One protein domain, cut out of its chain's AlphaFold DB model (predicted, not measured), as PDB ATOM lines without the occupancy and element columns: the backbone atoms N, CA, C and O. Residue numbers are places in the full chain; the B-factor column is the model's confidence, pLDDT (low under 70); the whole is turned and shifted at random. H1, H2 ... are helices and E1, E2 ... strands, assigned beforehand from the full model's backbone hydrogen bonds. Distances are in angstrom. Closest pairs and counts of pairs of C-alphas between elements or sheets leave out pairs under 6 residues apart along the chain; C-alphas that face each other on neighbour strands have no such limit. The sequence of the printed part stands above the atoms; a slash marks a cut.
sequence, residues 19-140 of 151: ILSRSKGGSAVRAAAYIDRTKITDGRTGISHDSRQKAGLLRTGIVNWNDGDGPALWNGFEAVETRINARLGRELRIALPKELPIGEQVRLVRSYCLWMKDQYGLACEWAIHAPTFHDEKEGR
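Overview. This is residues 19 to 140 of the 151 residues of the protein "MobA_MobL domain-containing protein" of Rubellimicrobium rubrum (UniProt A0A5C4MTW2). The short helix H1 sits in the core, with the hairpin E2 E3 over one side of it and H2 beside it, running the opposite way. The strand pair E1 E5 packs near the first end of H1 and the pair E4 E6 near its last end, while the long helix H3 covers the E4 E6 pair on the side away from H1. The printed part has 122 residues, with four named helices and six named strands in the order E1 H1 E2 E3 E4 H2 E5 H3 E6 H4. The strands make three separate two-stranded sheets, each antiparallel, and the class is mixed, helices and strands. The whole is compact, with a radius of gyration of the C-alphas of 15.1 A and spans of 43 by 35 by 26 A.

Arrangement. E1, residues 19 to 21, is the antiparallel neighbour of E5, residues 87 to 94, at 144 degrees, with N 20 and O 89 2.9 A apart, within hydrogen-bond range. The closest C-alphas of H1, residues 28 to 35, and E5 are those of Ala 28 and Leu 88, 6.2 A apart. E2, residues 39 to 41, and E3, residues 48 to 50, form an antiparallel hairpin, with N 49 and O 40 at 2.8 A. H1 comes closest to E2 at the C-alphas of Ala 33 and Ile 40, 5.6 A apart. E4, residues 57 to 63, and E6, residues 124 to 129, are antiparallel at 168 degrees, with N 63 and O 124 at 2.8 A. The closest C-alphas of H1 and E6 are those of Ile 35 and Ala 127, 5.9 A apart. H2, residues 70 to 80, touches H1 at a shallow tilt of 19 degrees, opposite ways, closest at the C-alphas of Val 29 and Trp 74, 5.4 A. E5 and E6 are near each other, with 10 pairs of C-alphas within 10 A. H3, residues 102 to 120, touches no helix; its closest C-alpha pair with E6 is Cys 113 and Cys 124, 6.0 A apart. H4, residues 136 to 140, is apart from H3. In H1, H2, H3 and H4 every O i to N i+4 pair is within hydrogen-bond range.

Along the chain. E1 begins at C-alpha 19, (-28.456, -1.885, 32.793). From first to last C-alpha, E4 measures 17.8 A, H2 15.5 A, E5 20.6 A and E6 16.1 A. H3 measures 26.6 A, from C-alpha 102 at (-36.892, -27.536, 38.298). H4 ends at C-alpha 140, (-41.068, -23.803, 53.011).

Size, cuts and confidence. The C-alphas farthest apart are those of Arg 83 and Lys 137, 44.7 A. The printed part has no cut, and no link is long. The mean pLDDT of the printed part is 90.1; residues 67 and 132 to 140 are under 70.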
ATOM      1  N   ILE A  19     -29.840  -2.152  32.447       94.44
ATOM      2  CA  ILE A  19     -28.456  -1.885  32.793       94.44
ATOM      3  C   ILE A  19     -28.422  -1.445  34.247       94.44
ATOM      4  O   ILE A  19     -29.092  -0.483  34.628       94.44
ATOM      5  N   LEU A  20     -27.589  -2.107  35.037       93.38
ATOM      6  CA  LEU A  20     -27.325  -1.700  36.401       93.38
ATOM      7  C   LEU A  20     -26.344  -0.523  36.386       93.38
ATOM      8  O   LEU A  20     -25.144  -0.697  36.191       93.38
ATOM      9  N   SER A  21     -26.872   0.693  36.516       93.81
ATOM     10  CA  SER A  21     -26.089   1.931  36.437       93.81
ATOM     11  C   SER A  21     -25.889   2.563  37.807       93.81
ATOM     12  O   SER A  21     -26.868   2.859  38.499       93.81
ATOM     13  N   ARG A  22     -24.635   2.865  38.161       93.00
ATOM     14  CA  ARG A  22     -24.303   3.518  39.435       93.00
ATOM     15  C   ARG A  22     -24.921   4.908  39.556       93.00
ATOM     16  O   ARG A  22     -25.528   5.227  40.574       93.00
ATOM     17  N   SER A  23     -24.859   5.713  38.495       93.25
ATOM     18  CA  SER A  23     -25.405   7.081  38.485       93.25
ATOM     19  C   SER A  23     -26.926   7.139  38.649       93.25
ATOM     20  O   SER A  23     -27.482   8.202  38.911       93.25
ATOM     21  N   LYS A  24     -27.613   6.002  38.492       92.19
ATOM     22  CA  LYS A  24     -29.055   5.851  38.720       92.19
ATOM     23  C   LYS A  24     -29.367   5.159  40.052       92.19
ATOM     24  O   LYS A  24     -30.461   4.638  40.231       92.19
ATOM     25  N   GLY A  25     -28.403   5.138  40.974       90.19
ATOM     26  CA  GLY A  25     -28.534   4.490  42.279       90.19
ATOM     27  C   GLY A  25     -28.462   2.963  42.217       90.19
ATOM     28  O   GLY A  25     -28.930   2.298  43.141       90.19
ATOM     29  N   GLY A  26     -27.934   2.393  41.131       92.00
ATOM     30  CA  GLY A  26     -27.655   0.966  41.009       92.00
ATOM     31  C   GLY A  26     -26.489   0.536  41.899       92.00
ATOM     32  O   GLY A  26     -25.564   1.306  42.140       92.00
ATOM     33  N   SER A  27     -26.552  -0.704  42.378       94.12
ATOM     34  CA  SER A  27     -25.498  -1.362  43.154       94.12
ATOM     35  C   SER A  27     -25.517  -2.841  42.799       94.12
ATOM     36  O   SER A  27     -26.570  -3.479  42.917       94.12
ATOM     37  N   ALA A  28     -24.377  -3.357  42.341       94.94
ATOM     38  CA  ALA A  28     -24.193  -4.762  41.998       94.94
ATOM     39  C   ALA A  28     -24.340  -5.645  43.231       94.94
ATOM     40  O   ALA A  28     -25.107  -6.602  43.213       94.94
ATOM     41  N   VAL A  29     -23.726  -5.232  44.341       96.69
ATOM     42  CA  VAL A  29     -23.835  -5.923  45.629       96.69
ATOM     43  C   VAL A  29     -25.289  -6.021  46.095       96.69
ATOM     44  O   VAL A  29     -25.737  -7.086  46.516       96.69
ATOM     45  N   ARG A  30     -26.067  -4.933  45.990       96.31
ATOM     46  CA  ARG A  30     -27.491  -4.960  46.359       96.31
ATOM     47  C   ARG A  30     -28.303  -5.891  45.459       96.31
ATOM     48  O   ARG A  30     -29.196  -6.572  45.957       96.31
ATOM     49  N   ALA A  31     -28.034  -5.886  44.152       95.62
ATOM     50  CA  ALA A  31     -28.730  -6.745  43.196       95.62
ATOM     51  C   ALA A  31     -28.435  -8.230  43.467       95.62
ATOM     52  O   ALA A  31     -29.371  -9.019  43.578       95.62
ATOM     53  N   ALA A  32     -27.165  -8.572  43.685       96.06
ATOM     54  CA  ALA A  32     -26.714  -9.911  44.049       96.06
ATOM     55  C   ALA A  32     -27.359 -10.402  45.350       96.06
ATOM     56  O   ALA A  32     -28.022 -11.438  45.379       96.06
ATOM     57  N   ALA A  33     -27.288  -9.580  46.408       96.56
ATOM     58  CA  ALA A  33     -27.915  -9.883  47.692       96.56
ATOM     59  C   ALA A  33     -29.409 -10.186  47.524       96.56
ATOM     60  O   ALA A  33     -29.941 -11.124  48.122       96.56
ATOM     61  N   TYR A  34     -30.084  -9.397  46.682       94.75
ATOM     62  CA  TYR A  34     -31.495  -9.573  46.389       94.75
ATOM     63  C   TYR A  34     -31.782 -10.890  45.668       94.75
ATOM     64  O   TYR A  34     -32.663 -11.619  46.131       94.75
ATOM     65  N   ILE A  35     -31.105 -11.204  44.556       94.38
ATOM     66  CA  ILE A  35     -31.431 -12.407  43.774       94.38
ATOM     67  C   ILE A  35     -31.071 -13.692  44.525       94.38
ATOM     68  O   ILE A  35     -31.854 -14.638  44.477       94.38
ATOM     69  N   ASP A  36     -29.986 -13.677  45.297       94.19
ATOM     70  CA  ASP A  36     -29.484 -14.842  46.033       94.19
ATOM     71  C   ASP A  36     -30.102 -14.996  47.438       94.19
ATOM     72  O   ASP A  36     -29.834 -15.945  48.175       94.19
ATOM     73  N   ARG A  37     -30.989 -14.068  47.832       93.25
ATOM     74  CA  ARG A  37     -31.651 -14.069  49.153       93.25
ATOM     75  C   ARG A  37     -30.639 -14.179  50.293       93.25
ATOM     76  O   ARG A  37     -30.825 -14.931  51.252       93.25
ATOM     77  N   THR A  38     -29.563 -13.413  50.176       93.88
ATOM     78  CA  THR A  38     -28.445 -13.420  51.116       93.88
ATOM     79  C   THR A  38     -28.201 -12.024  51.690       93.88
ATOM     80  O   THR A  38     -28.927 -11.067  51.391       93.88
ATOM     81  N   LYS A  39     -27.223 -11.917  52.592       96.81
ATOM     82  CA  LYS A  39     -26.735 -10.644  53.117       96.81
ATOM     83  C   LYS A  39     -25.342 -10.394  52.567       96.81
ATOM     84  O   LYS A  39     -24.446 -11.191  52.813       96.81
ATOM     85  N   ILE A  40     -25.157  -9.265  51.890       97.31
ATOM     86  CA  ILE A  40     -23.855  -8.863  51.351       97.31
ATOM     87  C   ILE A  40     -23.542  -7.443  51.802       97.31
ATOM     88  O   ILE A  40     -24.394  -6.557  51.728       97.31
ATOM     89  N   THR A  41     -22.321  -7.229  52.280       97.94
ATOM     90  CA  THR A  41     -21.795  -5.893  52.574       97.94
ATOM     91  C   THR A  41     -21.055  -5.366  51.355       97.94
ATOM     92  O   THR A  41     -20.200  -6.061  50.810       97.94
ATOM     93  N   ASP A  42     -21.401  -4.153  50.928       96.56
ATOM     94  CA  ASP A  42     -20.683  -3.427  49.883       96.56
ATOM     95  C   ASP A  42     -19.360  -2.917  50.465       96.56
ATOM     96  O   ASP A  42     -19.345  -2.028  51.319       96.56
ATOM     97  N   GLY A  43     -18.243  -3.479  50.005       95.56
ATOM     98  CA  GLY A  43     -16.901  -3.134  50.466       95.56
ATOM     99  C   GLY A  43     -16.513  -1.679  50.197       95.56
ATOM    100  O   GLY A  43     -15.669  -1.137  50.905       95.56
ATOM    101  N   ARG A  44     -17.154  -1.009  49.231       93.19
ATOM    102  CA  ARG A  44     -16.897   0.403  48.913       93.19
ATOM    103  C   ARG A  44     -17.573   1.353  49.897       93.19
ATOM    104  O   ARG A  44     -17.051   2.435  50.151       93.19
ATOM    105  N   THR A  45     -18.759   1.001  50.392       93.75
ATOM    106  CA  THR A  45     -19.588   1.901  51.221       93.75
ATOM    107  C   THR A  45     -19.733   1.457  52.669       93.75
ATOM    108  O   THR A  45     -20.177   2.244  53.499       93.75
ATOM    109  N   GLY A  46     -19.405   0.202  52.980       96.81
ATOM    110  CA  GLY A  46     -19.677  -0.427  54.271       96.81
ATOM    111  C   GLY A  46     -21.157  -0.744  54.511       96.81
ATOM    112  O   GLY A  46     -21.505  -1.274  55.565       96.81
ATOM    113  N   ILE A  47     -22.049  -0.445  53.560       97.00
ATOM    114  CA  ILE A  47     -23.488  -0.684  53.702       97.00
ATOM    115  C   ILE A  47     -23.778  -2.171  53.481       97.00
ATOM    116  O   ILE A  47     -23.406  -2.748  52.460       97.00
ATOM    117  N   SER A  48     -24.495  -2.797  54.417       97.94
ATOM    118  CA  SER A  48     -25.021  -4.152  54.237       97.94
ATOM    119  C   SER A  48     -26.406  -4.147  53.595       97.94
ATOM    120  O   SER A  48     -27.327  -3.483  54.070       97.94
ATOM    121  N   HIS A  49     -26.580  -4.979  52.574       97.44
ATOM    122  CA  HIS A  49     -27.865  -5.289  51.961       97.44
ATOM    123  C   HIS A  49     -28.311  -6.682  52.401       97.44
ATOM    124  O   HIS A  49     -27.638  -7.662  52.097       97.44
ATOM    125  N   ASP A  50     -29.432  -6.777  53.122       96.50
ATOM    126  CA  ASP A  50     -29.967  -8.039  53.648       96.50
ATOM    127  C   ASP A  50     -31.306  -8.379  52.985       96.50
ATOM    128  O   ASP A  50     -32.277  -7.620  53.078       96.50
ATOM    129  N   SER A  51     -31.334  -9.501  52.265       93.06
ATOM    130  CA  SER A  51     -32.526 -10.022  51.587       93.06
ATOM    131  C   SER A  51     -32.906 -11.434  52.036       93.06
ATOM    132  O   SER A  51     -33.753 -12.060  51.398       93.06
ATOM    133  N   ARG A  52     -32.332 -11.935  53.136       90.44
ATOM    134  CA  ARG A  52     -32.594 -13.287  53.670       90.44
ATOM    135  C   ARG A  52     -34.039 -13.493  54.122       90.44
ATOM    136  O   ARG A  52     -34.545 -14.606  54.107       90.44
ATOM    137  N   GLN A  53     -34.719 -12.411  54.486       85.81
ATOM    138  CA  GLN A  53     -36.136 -12.377  54.844       85.81
ATOM    139  C   GLN A  53     -37.073 -12.648  53.659       85.81
ATOM    140  O   GLN A  53     -38.264 -12.874  53.853       85.81
ATOM    141  N   LYS A  54     -36.576 -12.570  52.419       85.25
ATOM    142  CA  LYS A  54     -37.384 -12.822  51.228       85.25
ATOM    143  C   LYS A  54     -37.344 -14.313  50.904       85.25
ATOM    144  O   LYS A  54     -36.288 -14.865  50.620       85.25
ATOM    145  N   ALA A  55     -38.515 -14.934  50.861       83.00
ATOM    146  CA  ALA A  55     -38.663 -16.274  50.312       83.00
ATOM    147  C   ALA A  55     -38.526 -16.254  48.774       83.00
ATOM    148  O   ALA A  55     -38.332 -15.209  48.136       83.00
ATOM    149  N   GLY A  56     -38.635 -17.422  48.157       84.31
ATOM    150  CA  GLY A  56     -38.819 -17.541  46.709       84.31
ATOM    151  C   GLY A  56     -37.654 -18.161  45.977       84.31
ATOM    152  O   GLY A  56     -37.817 -18.458  44.809       84.31
ATOM    153  N   LEU A  57     -36.493 -18.336  46.604       89.06
ATOM    154  CA  LEU A  57     -35.323 -18.861  45.905       89.06
ATOM    155  C   LEU A  57     -35.369 -20.377  45.807       89.06
ATOM    156  O   LEU A  57     -35.336 -21.060  46.825       89.06
ATOM    157  N   LEU A  58     -35.419 -20.873  44.574       89.88
ATOM    158  CA  LEU A  58     -35.408 -22.299  44.276       89.88
ATOM    159  C   LEU A  58     -33.985 -22.785  44.049       89.88
ATOM    160  O   LEU A  58     -33.537 -23.735  44.686       89.88
ATOM    161  N   ARG A  59     -33.264 -22.124  43.142       92.56
ATOM    162  CA  ARG A  59     -31.882 -22.452  42.783       92.56
ATOM    163  C   ARG A  59     -31.125 -21.187  42.407       92.56
ATOM    164  O   ARG A  59     -31.725 -20.213  41.970       92.56
ATOM    165  N   THR A  60     -29.815 -21.227  42.580       94.94
ATOM    166  CA  THR A  60     -28.889 -20.131  42.295       94.94
ATOM    167  C   THR A  60     -27.594 -20.722  41.755       94.94
ATOM    168  O   THR A  60     -27.335 -21.916  41.937       94.94
ATOM    169  N   GLY A  61     -26.782 -19.916  41.089       94.38
ATOM    170  CA  GLY A  61     -25.461 -20.346  40.670       94.38
ATOM    171  C   GLY A  61     -24.690 -19.265  39.938       94.38
ATOM    172  O   GLY A  61     -25.227 -18.228  39.548       94.38
ATOM    173  N   ILE A  62     -23.406 -19.539  39.738       95.88
ATOM    174  CA  ILE A  62     -22.478 -18.621  39.087       95.88
ATOM    175  C   ILE A  62     -21.745 -19.359  37.971       95.88
ATOM    176  O   ILE A  62     -21.430 -20.545  38.071       95.88
ATOM    177  N   VAL A  63     -21.507 -18.652  36.874       96.31
ATOM    178  CA  VAL A  63     -20.736 -19.118  35.725       96.31
ATOM    179  C   VAL A  63     -19.616 -18.123  35.442       96.31
ATOM    180  O   VAL A  63     -19.824 -16.913  35.511       96.31
ATOM    181  N   ASN A  64     -18.450 -18.660  35.068       95.38
ATOM    182  CA  ASN A  64     -17.241 -17.904  34.724       95.38
ATOM    183  C   ASN A  64     -16.684 -17.056  35.882       95.38
ATOM    184  O   ASN A  64     -16.210 -15.941  35.679       95.38
ATOM    185  N   TRP A  65     -16.751 -17.602  37.094       93.12
ATOM    186  CA  TRP A  65     -16.116 -17.050  38.281       93.12
ATOM    187  C   TRP A  65     -15.632 -18.211  39.148       93.12
ATOM    188  O   TRP A  65     -16.441 -19.034  39.571       93.12
ATOM    189  N   ASN A  66     -14.320 -18.305  39.352       79.69
ATOM    190  CA  ASN A  66     -13.698 -19.415  40.081       79.69
ATOM    191  C   ASN A  66     -13.250 -19.010  41.495       79.69
ATOM    192  O   ASN A  66     -12.967 -19.882  42.309       79.69
ATOM    193  N   ASP A  67     -13.212 -17.707  41.788       67.69
ATOM    194  CA  ASP A  67     -12.599 -17.152  43.002       67.69
ATOM    195  C   ASP A  67     -13.567 -17.044  44.193       67.69
ATOM    196  O   ASP A  67     -13.221 -16.457  45.218       67.69
ATOM    197  N   GLY A  68     -14.787 -17.583  44.092       70.12
ATOM    198  CA  GLY A  68     -15.702 -17.650  45.232       70.12
ATOM    199  C   GLY A  68     -17.183 -17.541  44.882       70.12
ATOM    200  O   GLY A  68     -17.638 -18.001  43.837       70.12
ATOM    201  N   ASP A  69     -17.929 -16.945  45.806       87.25
ATOM    202  CA  ASP A  69     -19.378 -16.771  45.785       87.25
ATOM    203  C   ASP A  69     -19.805 -15.435  45.137       87.25
ATOM    204  O   ASP A  69     -18.985 -14.627  44.686       87.25
ATOM    205  N   GLY A  70     -21.117 -15.196  45.071       89.69
ATOM    206  CA  GLY A  70     -21.698 -13.950  44.554       89.69
ATOM    207  C   GLY A  70     -21.155 -12.698  45.257       89.69
ATOM    208  O   GLY A  70     -20.761 -11.746  44.577       89.69
ATOM    209  N   PRO A  71     -21.063 -12.677  46.603       93.75
ATOM    210  CA  PRO A  71     -20.387 -11.619  47.347       93.75
ATOM    211  C   PRO A  71     -18.999 -11.246  46.821       93.75
ATOM    212  O   PRO A  71     -18.743 -10.053  46.630       93.75
ATOM    213  N   ALA A  72     -18.121 -12.227  46.589       94.06
ATOM    214  CA  ALA A  72     -16.770 -11.983  46.087       94.06
ATOM    215  C   ALA A  72     -16.786 -11.402  44.665       94.06
ATOM    216  O   ALA A  72     -16.127 -10.392  44.406       94.06
ATOM    217  N   LEU A  73     -17.597 -11.984  43.773       94.62
ATOM    218  CA  LEU A  73     -17.769 -11.519  42.395       94.62
ATOM    219  C   LEU A  73     -18.156 -10.036  42.345       94.62
ATOM    220  O   LEU A  73     -17.475  -9.218  41.721       94.62
ATOM    221  N   TRP A  74     -19.247  -9.667  43.012       95.06
ATOM    222  CA  TRP A  74     -19.816  -8.331  42.852       95.06
ATOM    223  C   TRP A  74     -19.081  -7.252  43.635       95.06
ATOM    224  O   TRP A  74     -19.034  -6.113  43.171       95.06
ATOM    225  N   ASN A  75     -18.456  -7.589  44.767       94.88
ATOM    226  CA  ASN A  75     -17.525  -6.668  45.419       94.88
ATOM    227  C   ASN A  75     -16.268  -6.443  44.571       94.88
ATOM    228  O   ASN A  75     -15.818  -5.304  44.462       94.88
ATOM    229  N   GLY A  76     -15.736  -7.488  43.925       93.00
ATOM    230  CA  GLY A  76     -14.627  -7.351  42.979       93.00
ATOM    231  C   GLY A  76     -14.975  -6.411  41.822       93.00
ATOM    232  O   GLY A  76     -14.231  -5.473  41.537       93.00
ATOM    233  N   PHE A  77     -16.154  -6.588  41.213       91.25
ATOM    234  CA  PHE A  77     -16.647  -5.694  40.159       91.25
ATOM    235  C   PHE A  77     -16.823  -4.243  40.632       91.25
ATOM    236  O   PHE A  77     -16.390  -3.318  39.942       91.25
ATOM    237  N   GLU A  78     -17.431  -4.023  41.801       93.75
ATOM    238  CA  GLU A  78     -17.619  -2.675  42.364       93.75
ATOM    239  C   GLU A  78     -16.291  -1.990  42.713       93.75
ATOM    240  O   GLU A  78     -16.198  -0.767  42.597       93.75
ATOM    241  N   ALA A  79     -15.268  -2.755  43.108       92.94
ATOM    242  CA  ALA A  79     -13.936  -2.236  43.409       92.94
ATOM    243  C   ALA A  79     -13.166  -1.818  42.145       92.94
ATOM    244  O   ALA A  79     -12.498  -0.784  42.150       92.94
ATOM    245  N   VAL A  80     -13.262  -2.598  41.061       92.00
ATOM    246  CA  VAL A  80     -12.557  -2.315  39.796       92.00
ATOM    247  C   VAL A  80     -13.205  -1.159  39.034       92.00
ATOM    248  O   VAL A  80     -12.518  -0.308  38.467       92.00
ATOM    249  N   GLU A  81     -14.533  -1.100  39.010       90.62
ATOM    250  CA  GLU A  81     -15.261  -0.080  38.269       90.62
ATOM    251  C   GLU A  81     -15.489   1.158  39.147       90.62
ATOM    252  O   GLU A  81     -16.422   1.212  39.940       90.62
ATOM    253  N   THR A  82     -14.667   2.197  39.002       89.81
ATOM    254  CA  THR A  82     -14.642   3.345  39.934       89.81
ATOM    255  C   THR A  82     -15.453   4.564  39.480       89.81
ATOM    256  O   THR A  82     -15.658   5.500  40.254       89.81
ATOM    257  N   ARG A  83     -15.956   4.590  38.237       91.19
ATOM    258  CA  ARG A  83     -16.575   5.799  37.665       91.19
ATOM    259  C   ARG A  83     -18.002   6.022  38.166       91.19
ATOM    260  O   ARG A  83     -18.793   5.090  38.297       91.19
ATOM    261  N   ILE A  84     -18.405   7.277  38.365       86.75
ATOM    262  CA  ILE A  84     -19.769   7.606  38.828       86.75
ATOM    263  C   ILE A  84     -20.863   7.163  37.838       86.75
ATOM    264  O   ILE A  84     -21.975   6.831  38.240       86.75
ATOM    265  N   ASN A  85     -20.546   7.111  36.542       89.88
ATOM    266  CA  ASN A  85     -21.435   6.689  35.455       89.88
ATOM    267  C   ASN A  85     -21.208   5.235  34.999       89.88
ATOM    268  O   ASN A  85     -21.625   4.863  33.901       89.88
ATOM    269  N   ALA A  86     -20.563   4.426  35.838       92.12
ATOM    270  CA  ALA A  86     -20.325   3.009  35.618       92.12
ATOM    271  C   ALA A  86     -21.579   2.202  35.259       92.12
ATOM    272  O   ALA A  86     -22.654   2.380  35.847       92.12
ATOM    273  N   ARG A  87     -21.397   1.245  34.344       92.50
ATOM    274  CA  ARG A  87     -22.380   0.219  33.979       92.50
ATOM    275  C   ARG A  87     -21.937  -1.101  34.599       92.50
ATOM    276  O   ARG A  87     -21.140  -1.821  34.013       92.50
ATOM    277  N   LEU A  88     -22.460  -1.385  35.782       91.00
ATOM    278  CA  LEU A  88     -22.008  -2.460  36.667       91.00
ATOM    279  C   LEU A  88     -22.401  -3.854  36.175       91.00
ATOM    280  O   LEU A  88     -21.781  -4.843  36.540       91.00
ATOM    281  N   GLY A  89     -23.441  -3.937  35.349       91.75
ATOM    282  CA  GLY A  89     -23.923  -5.197  34.806       91.75
ATOM    283  C   GLY A  89     -25.206  -5.030  34.005       91.75
ATOM    284  O   GLY A  89     -25.709  -3.917  33.806       91.75
ATOM    285  N   ARG A  90     -25.741  -6.158  33.541       94.62
ATOM    286  CA  ARG A  90     -27.085  -6.261  32.968       94.62
ATOM    287  C   ARG A  90     -27.863  -7.273  33.786       94.62
ATOM    288  O   ARG A  90     -27.371  -8.369  34.012       94.62
ATOM    289  N   GLU A  91     -29.060  -6.901  34.203       94.06
ATOM    290  CA  GLU A  91     -29.981  -7.820  34.862       94.06
ATOM    291  C   GLU A  91     -31.063  -8.193  33.851       94.06
ATOM    292  O   GLU A  91     -31.642  -7.329  33.183       94.06
ATOM    293  N   LEU A  92     -31.261  -9.499  33.702       95.31
ATOM    294  CA  LEU A  92     -32.250 -10.103  32.827       95.31
ATOM    295  C   LEU A  92     -33.292 -10.771  33.724       95.31
ATOM    296  O   LEU A  92     -32.935 -11.581  34.578       95.31
ATOM    297  N   ARG A  93     -34.576 -10.473  33.518       93.50
ATOM    298  CA  ARG A  93     -35.677 -11.248  34.103       93.50
ATOM    299  C   ARG A  93     -36.442 -11.943  32.997       93.50
ATOM    300  O   ARG A  93     -37.020 -11.303  32.118       93.50
ATOM    301  N   ILE A  94     -36.421 -13.266  33.062       92.62
ATOM    302  CA  ILE A  94     -36.951 -14.154  32.036       92.62
ATOM    303  C   ILE A  94     -37.997 -15.045  32.692       92.62
ATOM    304  O   ILE A  94     -37.728 -15.659  33.723       92.62
ATOM    305  N   ALA A  95     -39.190 -15.108  32.110       91.88
ATOM    306  CA  ALA A  95     -40.190 -16.078  32.526       91.88
ATOM    307  C   ALA A  95     -39.768 -17.481  32.071       91.88
ATOM    308  O   ALA A  95     -39.485 -17.693  30.893       91.88
ATOM    309  N   LEU A  96     -39.762 -18.437  32.998       91.56
ATOM    310  CA  LEU A  96     -39.527 -19.848  32.699       91.56
ATOM    311  C   LEU A  96     -40.871 -20.588  32.590       91.56
ATOM    312  O   LEU A  96     -41.791 -20.275  33.353       91.56
ATOM    313  N   PRO A  97     -41.025 -21.543  31.655       90.12
ATOM    314  CA  PRO A  97     -42.203 -22.408  31.603       90.12
ATOM    315  C   PRO A  97     -42.362 -23.189  32.911       90.12
ATOM    316  O   PRO A  97     -41.447 -23.904  33.320       90.12
ATOM    317  N   LYS A  98     -43.522 -23.068  33.566       85.12
ATOM    318  CA  LYS A  98     -43.803 -23.765  34.835       85.12
ATOM    319  C   LYS A  98     -43.946 -25.277  34.648       85.12
ATOM    320  O   LYS A  98     -43.848 -26.033  35.603       85.12
ATOM    321  N   GLU A  99     -44.210 -25.697  33.417       87.38
ATOM    322  CA  GLU A  99     -44.369 -27.081  32.991       87.38
ATOM    323  C   GLU A  99     -43.022 -27.820  32.967       87.38
ATOM    324  O   GLU A  99     -42.995 -29.049  32.986       87.38
ATOM    325  N   LEU A 100     -41.899 -27.088  32.939       90.25
ATOM    326  CA  LEU A 100     -40.570 -27.680  33.043       90.25
ATOM    327  C   LEU A 100     -40.259 -28.032  34.504       90.25
ATOM    328  O   LEU A 100     -40.337 -27.151  35.365       90.25
ATOM    329  N   PRO A 101     -39.819 -29.269  34.795       89.06
ATOM    330  CA  PRO A 101     -39.286 -29.612  36.108       89.06
ATOM    331  C   PRO A 101     -38.123 -28.694  36.498       89.06
ATOM    332  O   PRO A 101     -37.354 -28.257  35.639       89.06
ATOM    333  N   ILE A 102     -37.936 -28.450  37.799       88.56
ATOM    334  CA  ILE A 102     -36.892 -27.536  38.298       88.56
ATOM    335  C   ILE A 102     -35.488 -27.886  37.776       88.56
ATOM    336  O   ILE A 102     -34.724 -26.989  37.433       88.56
ATOM    337  N   GLY A 103     -35.159 -29.175  37.629       90.75
ATOM    338  CA  GLY A 103     -33.882 -29.611  37.051       90.75
ATOM    339  C   GLY A 103     -33.688 -29.165  35.595       90.75
ATOM    340  O   GLY A 103     -32.607 -28.705  35.230       90.75
ATOM    341  N   GLU A 104     -34.741 -29.210  34.778       95.19
ATOM    342  CA  GLU A 104     -34.703 -28.729  33.391       95.19
ATOM    343  C   GLU A 104     -34.648 -27.201  33.322       95.19
ATOM    344  O   GLU A 104     -33.922 -26.649  32.496       95.19
ATOM    345  N   GLN A 105     -35.332 -26.503  34.235       94.75
ATOM    346  CA  GLN A 105     -35.205 -25.050  34.369       94.75
ATOM    347  C   GLN A 105     -33.765 -24.641  34.718       94.75
ATOM    348  O   GLN A 105     -33.213 -23.732  34.095       94.75
ATOM    349  N   VAL A 106     -33.121 -25.345  35.657       95.94
ATOM    350  CA  VAL A 106     -31.703 -25.139  36.000       95.94
ATOM    351  C   VAL A 106     -30.808 -25.399  34.796       95.94
ATOM    352  O   VAL A 106     -29.958 -24.566  34.479       95.94
ATOM    353  N   ARG A 107     -31.000 -26.527  34.096       97.19
ATOM    354  CA  ARG A 107     -30.232 -26.846  32.886       97.19
ATOM    355  C   ARG A 107     -30.372 -25.750  31.836       97.19
ATOM    356  O   ARG A 107     -29.358 -25.339  31.278       97.19
ATOM    357  N   LEU A 108     -31.584 -25.252  31.601       96.75
ATOM    358  CA  LEU A 108     -31.859 -24.183  30.643       96.75
ATOM    359  C   LEU A 108     -31.124 -22.885  31.012       96.75
ATOM    360  O   LEU A 108     -30.357 -22.365  30.201       96.75
ATOM    361  N   VAL A 109     -31.307 -22.393  32.241       97.38
ATOM    362  CA  VAL A 109     -30.689 -21.141  32.710       97.38
ATOM    363  C   VAL A 109     -29.166 -21.249  32.718       97.38
ATOM    364  O   VAL A 109     -28.482 -20.395  32.155       97.38
ATOM    365  N   ARG A 110     -28.616 -22.333  33.278       97.44
ATOM    366  CA  ARG A 110     -27.165 -22.547  33.330       97.44
ATOM    367  C   ARG A 110     -26.559 -22.665  31.932       97.44
ATOM    368  O   ARG A 110     -25.493 -22.104  31.702       97.44
ATOM    369  N   SER A 111     -27.226 -23.349  31.000       98.06
ATOM    370  CA  SER A 111     -26.753 -23.459  29.611       98.06
ATOM    371  C   SER A 111     -26.735 -22.102  28.915       98.06
ATOM    372  O   SER A 111     -25.789 -21.804  28.193       98.06
ATOM    373  N   TYR A 112     -27.726 -21.244  29.176       97.44
ATOM    374  CA  TYR A 112     -27.727 -19.879  28.657       97.44
ATOM    375  C   TYR A 112     -26.576 -19.038  29.230       97.44
ATOM    376  O   TYR A 112     -25.888 -18.346  28.482       97.44
ATOM    377  N   CYS A 113     -26.296 -19.140  30.532       97.62
ATOM    378  CA  CYS A 113     -25.142 -18.475  31.146       97.62
ATOM    379  C   CYS A 113     -23.798 -19.001  30.615       97.62
ATOM    380  O   CYS A 113     -22.884 -18.213  30.386       97.62
ATOM    381  N   LEU A 114     -23.671 -20.312  30.384       98.00
ATOM    382  CA  LEU A 114     -22.487 -20.907  29.751       98.00
ATOM    383  C   LEU A 114     -22.312 -20.407  28.315       98.00
ATOM    384  O   LEU A 114     -21.216 -20.013  27.942       98.00
ATOM    385  N   TRP A 115     -23.394 -20.317  27.545       98.31
ATOM    386  CA  TRP A 115     -23.348 -19.711  26.217       98.31
ATOM    387  C   TRP A 115     -22.911 -18.238  26.280       98.31
ATOM    388  O   TRP A 115     -22.047 -17.828  25.513       98.31
ATOM    389  N   MET A 116     -23.425 -17.448  27.229       97.50
ATOM    390  CA  MET A 116     -22.993 -16.055  27.430       97.50
ATOM    391  C   MET A 116     -21.504 -15.946  27.782       97.50
ATOM    392  O   MET A 116     -20.817 -15.053  27.281       97.50
ATOM    393  N   LYS A 117     -20.994 -16.862  28.612       97.06
ATOM    394  CA  LYS A 117     -19.560 -16.999  28.878       97.06
ATOM    395  C   LYS A 117     -18.801 -17.290  27.586       97.06
ATOM    396  O   LYS A 117     -17.857 -16.574  27.278       97.06
ATOM    397  N   ASP A 118     -19.184 -18.322  26.848       97.88
ATOM    398  CA  ASP A 118     -18.394 -18.796  25.710       97.88
ATOM    399  C   ASP A 118     -18.417 -17.798  24.543       97.88
ATOM    400  O   ASP A 118     -17.420 -17.643  23.843       97.88
ATOM    401  N   GLN A 119     -19.529 -17.082  24.349       98.25
ATOM    402  CA  GLN A 119     -19.658 -16.083  23.286       98.25
ATOM    403  C   GLN A 119     -19.045 -14.724  23.633       98.25
ATOM    404  O   GLN A 119     -18.536 -14.042  22.745       98.25
ATOM    405  N   TYR A 120     -19.121 -14.297  24.897       96.81
ATOM    406  CA  TYR A 120     -18.816 -12.911  25.283       96.81
ATOM    407  C   TYR A 120     -17.834 -12.780  26.453       96.81
ATOM    408  O   TYR A 120     -17.529 -11.663  26.866       96.81
ATOM    409  N   GLY A 121     -17.360 -13.888  27.025       95.75
ATOM    410  CA  GLY A 121     -16.456 -13.896  28.179       95.75
ATOM    411  C   GLY A 121     -17.097 -13.405  29.481       95.75
ATOM    412  O   GLY A 121     -16.389 -12.964  30.382       95.75
ATOM    413  N   LEU A 122     -18.430 -13.427  29.591       94.81
ATOM    414  CA  LEU A 122     -19.143 -12.817  30.717       94.81
ATOM    415  C   LEU A 122     -19.180 -13.723  31.952       94.81
ATOM    416  O   LEU A 122     -19.434 -14.922  31.848       94.81
ATOM    417  N   ALA A 123     -18.989 -13.123  33.128       95.50
ATOM    418  CA  ALA A 123     -19.426 -13.704  34.396       95.50
ATOM    419  C   ALA A 123     -20.944 -13.542  34.541       95.50
ATOM    420  O   ALA A 123     -21.505 -12.502  34.183       95.50
ATOM    421  N   CYS A 124     -21.619 -14.577  35.031       96.12
ATOM    422  CA  CYS A 124     -23.069 -14.580  35.202       96.12
ATOM    423  C   CYS A 124     -23.432 -15.192  36.550       96.12
ATOM    424  O   CYS A 124     -23.193 -16.377  36.760       96.12
ATOM    425  N   GLU A 125     -24.063 -14.409  37.418       96.81
ATOM    426  CA  GLU A 125     -24.844 -14.931  38.539       96.81
ATOM    427  C   GLU A 125     -26.303 -15.065  38.089       96.81
ATOM    428  O   GLU A 125     -26.844 -14.172  37.431       96.81
ATOM    429  N   TRP A 126     -26.934 -16.190  38.409       96.81
ATOM    430  CA  TRP A 126     -28.322 -16.461  38.063       96.81
ATOM    431  C   TRP A 126     -29.074 -17.011  39.267       96.81
ATOM    432  O   TRP A 126     -28.518 -17.720  40.098       96.81
ATOM    433  N   ALA A 127     -30.369 -16.714  39.323       95.44
ATOM    434  CA  ALA A 127     -31.276 -17.240  40.328       95.44
ATOM    435  C   ALA A 127     -32.605 -17.619  39.674       95.44
ATOM    436  O   ALA A 127     -33.122 -16.898  38.819       95.44
ATOM    437  N   ILE A 128     -33.163 -18.746  40.100       94.31
ATOM    438  CA  ILE A 128     -34.516 -19.176  39.770       94.31
ATOM    439  C   ILE A 128     -35.375 -18.905  40.993       94.31
ATOM    440  O   ILE A 128     -35.159 -19.478  42.066       94.31
ATOM    441  N   HIS A 129     -36.355 -18.026  40.816       90.25
ATOM    442  CA  HIS A 129     -37.366 -17.766  41.826       90.25
ATOM    443  C   HIS A 129     -38.653 -18.506  41.488       90.25
ATOM    444  O   HIS A 129     -39.032 -18.599  40.321       90.25
ATOM    445  N   ALA A 130     -39.344 -18.996  42.511       84.00
ATOM    446  CA  ALA A 130     -40.708 -19.456  42.348       84.00
ATOM    447  C   ALA A 130     -41.581 -18.301  41.831       84.00
ATOM    448  O   ALA A 130     -41.332 -17.139  42.191       84.00
ATOM    449  N   PRO A 131     -42.643 -18.596  41.056       70.75
ATOM    450  CA  PRO A 131     -43.769 -17.672  40.944       70.75
ATOM    451  C   PRO A 131     -44.153 -17.236  42.357       70.75
ATOM    452  O   PRO A 131     -43.995 -18.046  43.273       70.75
ATOM    453  N   THR A 132     -44.597 -15.985  42.556       60.97
ATOM    454  CA  THR A 132     -45.042 -15.492  43.875       60.97
ATOM    455  C   THR A 132     -45.709 -16.625  44.627       60.97
ATOM    456  O   THR A 132     -46.705 -17.150  44.132       60.97
ATOM    457  N   PHE A 133     -45.101 -17.061  45.737       51.56
ATOM    458  CA  PHE A 133     -45.633 -18.176  46.501       51.56
ATOM    459  C   PHE A 133     -47.010 -17.750  46.982       51.56
ATOM    460  O   PHE A 133     -47.138 -16.996  47.944       51.56
ATOM    461  N   HIS A 134     -48.041 -18.175  46.266       44.03
ATOM    462  CA  HIS A 134     -49.401 -18.061  46.756       44.03
ATOM    463  C   HIS A 134     -49.597 -19.049  47.916       44.03
ATOM    464  O   HIS A 134     -50.439 -18.807  48.774       44.03
ATOM    465  N   ASP A 135     -48.765 -20.099  47.978       53.34
ATOM    466  CA  ASP A 135     -48.724 -21.086  49.051       53.34
ATOM    467  C   ASP A 135     -47.373 -21.070  49.792       53.34
ATOM    468  O   ASP A 135     -46.312 -21.400  49.257       53.34
ATOM    469  N   GLU A 136     -47.417 -20.711  51.074       55.94
ATOM    470  CA  GLU A 136     -46.254 -20.724  51.960       55.94
ATOM    471  C   GLU A 136     -45.658 -22.124  52.197       55.94
ATOM    472  O   GLU A 136     -44.485 -22.228  52.562       55.94
ATOM    473  N   LYS A 137     -46.436 -23.209  52.069       58.16
ATOM    474  CA  LYS A 137     -45.941 -24.582  52.276       58.16
ATOM    475  C   LYS A 137     -44.964 -24.989  51.183       58.16
ATOM    476  O   LYS A 137     -43.905 -25.523  51.503       58.16
ATOM    477  N   GLU A 138     -45.289 -24.672  49.933       59.41
ATOM    478  CA  GLU A 138     -44.413 -24.909  48.783       59.41
ATOM    479  C   GLU A 138     -43.108 -24.115  48.932       59.41
ATOM    480  O   GLU A 138     -42.011 -24.657  48.774       59.41
ATOM    481  N   GLY A 139     -43.212 -22.862  49.389       61.38
ATOM    482  CA  GLY A 139     -42.040 -22.055  49.709       61.38
ATOM    483  C   GLY A 139     -41.179 -22.611  50.843       61.38
ATOM    484  O   GLY A 139     -39.953 -22.565  50.752       61.38
ATOM    485  N   ARG A 140     -41.791 -23.173  51.894       60.75
ATOM    486  CA  ARG A 140     -41.068 -23.803  53.011       60.75
ATOM    487  C   ARG A 140     -40.363 -25.096  52.601       60.75
ATOM    488  O   ARG A 140     -39.219 -25.285  53.004       60.75
TER     489      ARG A 140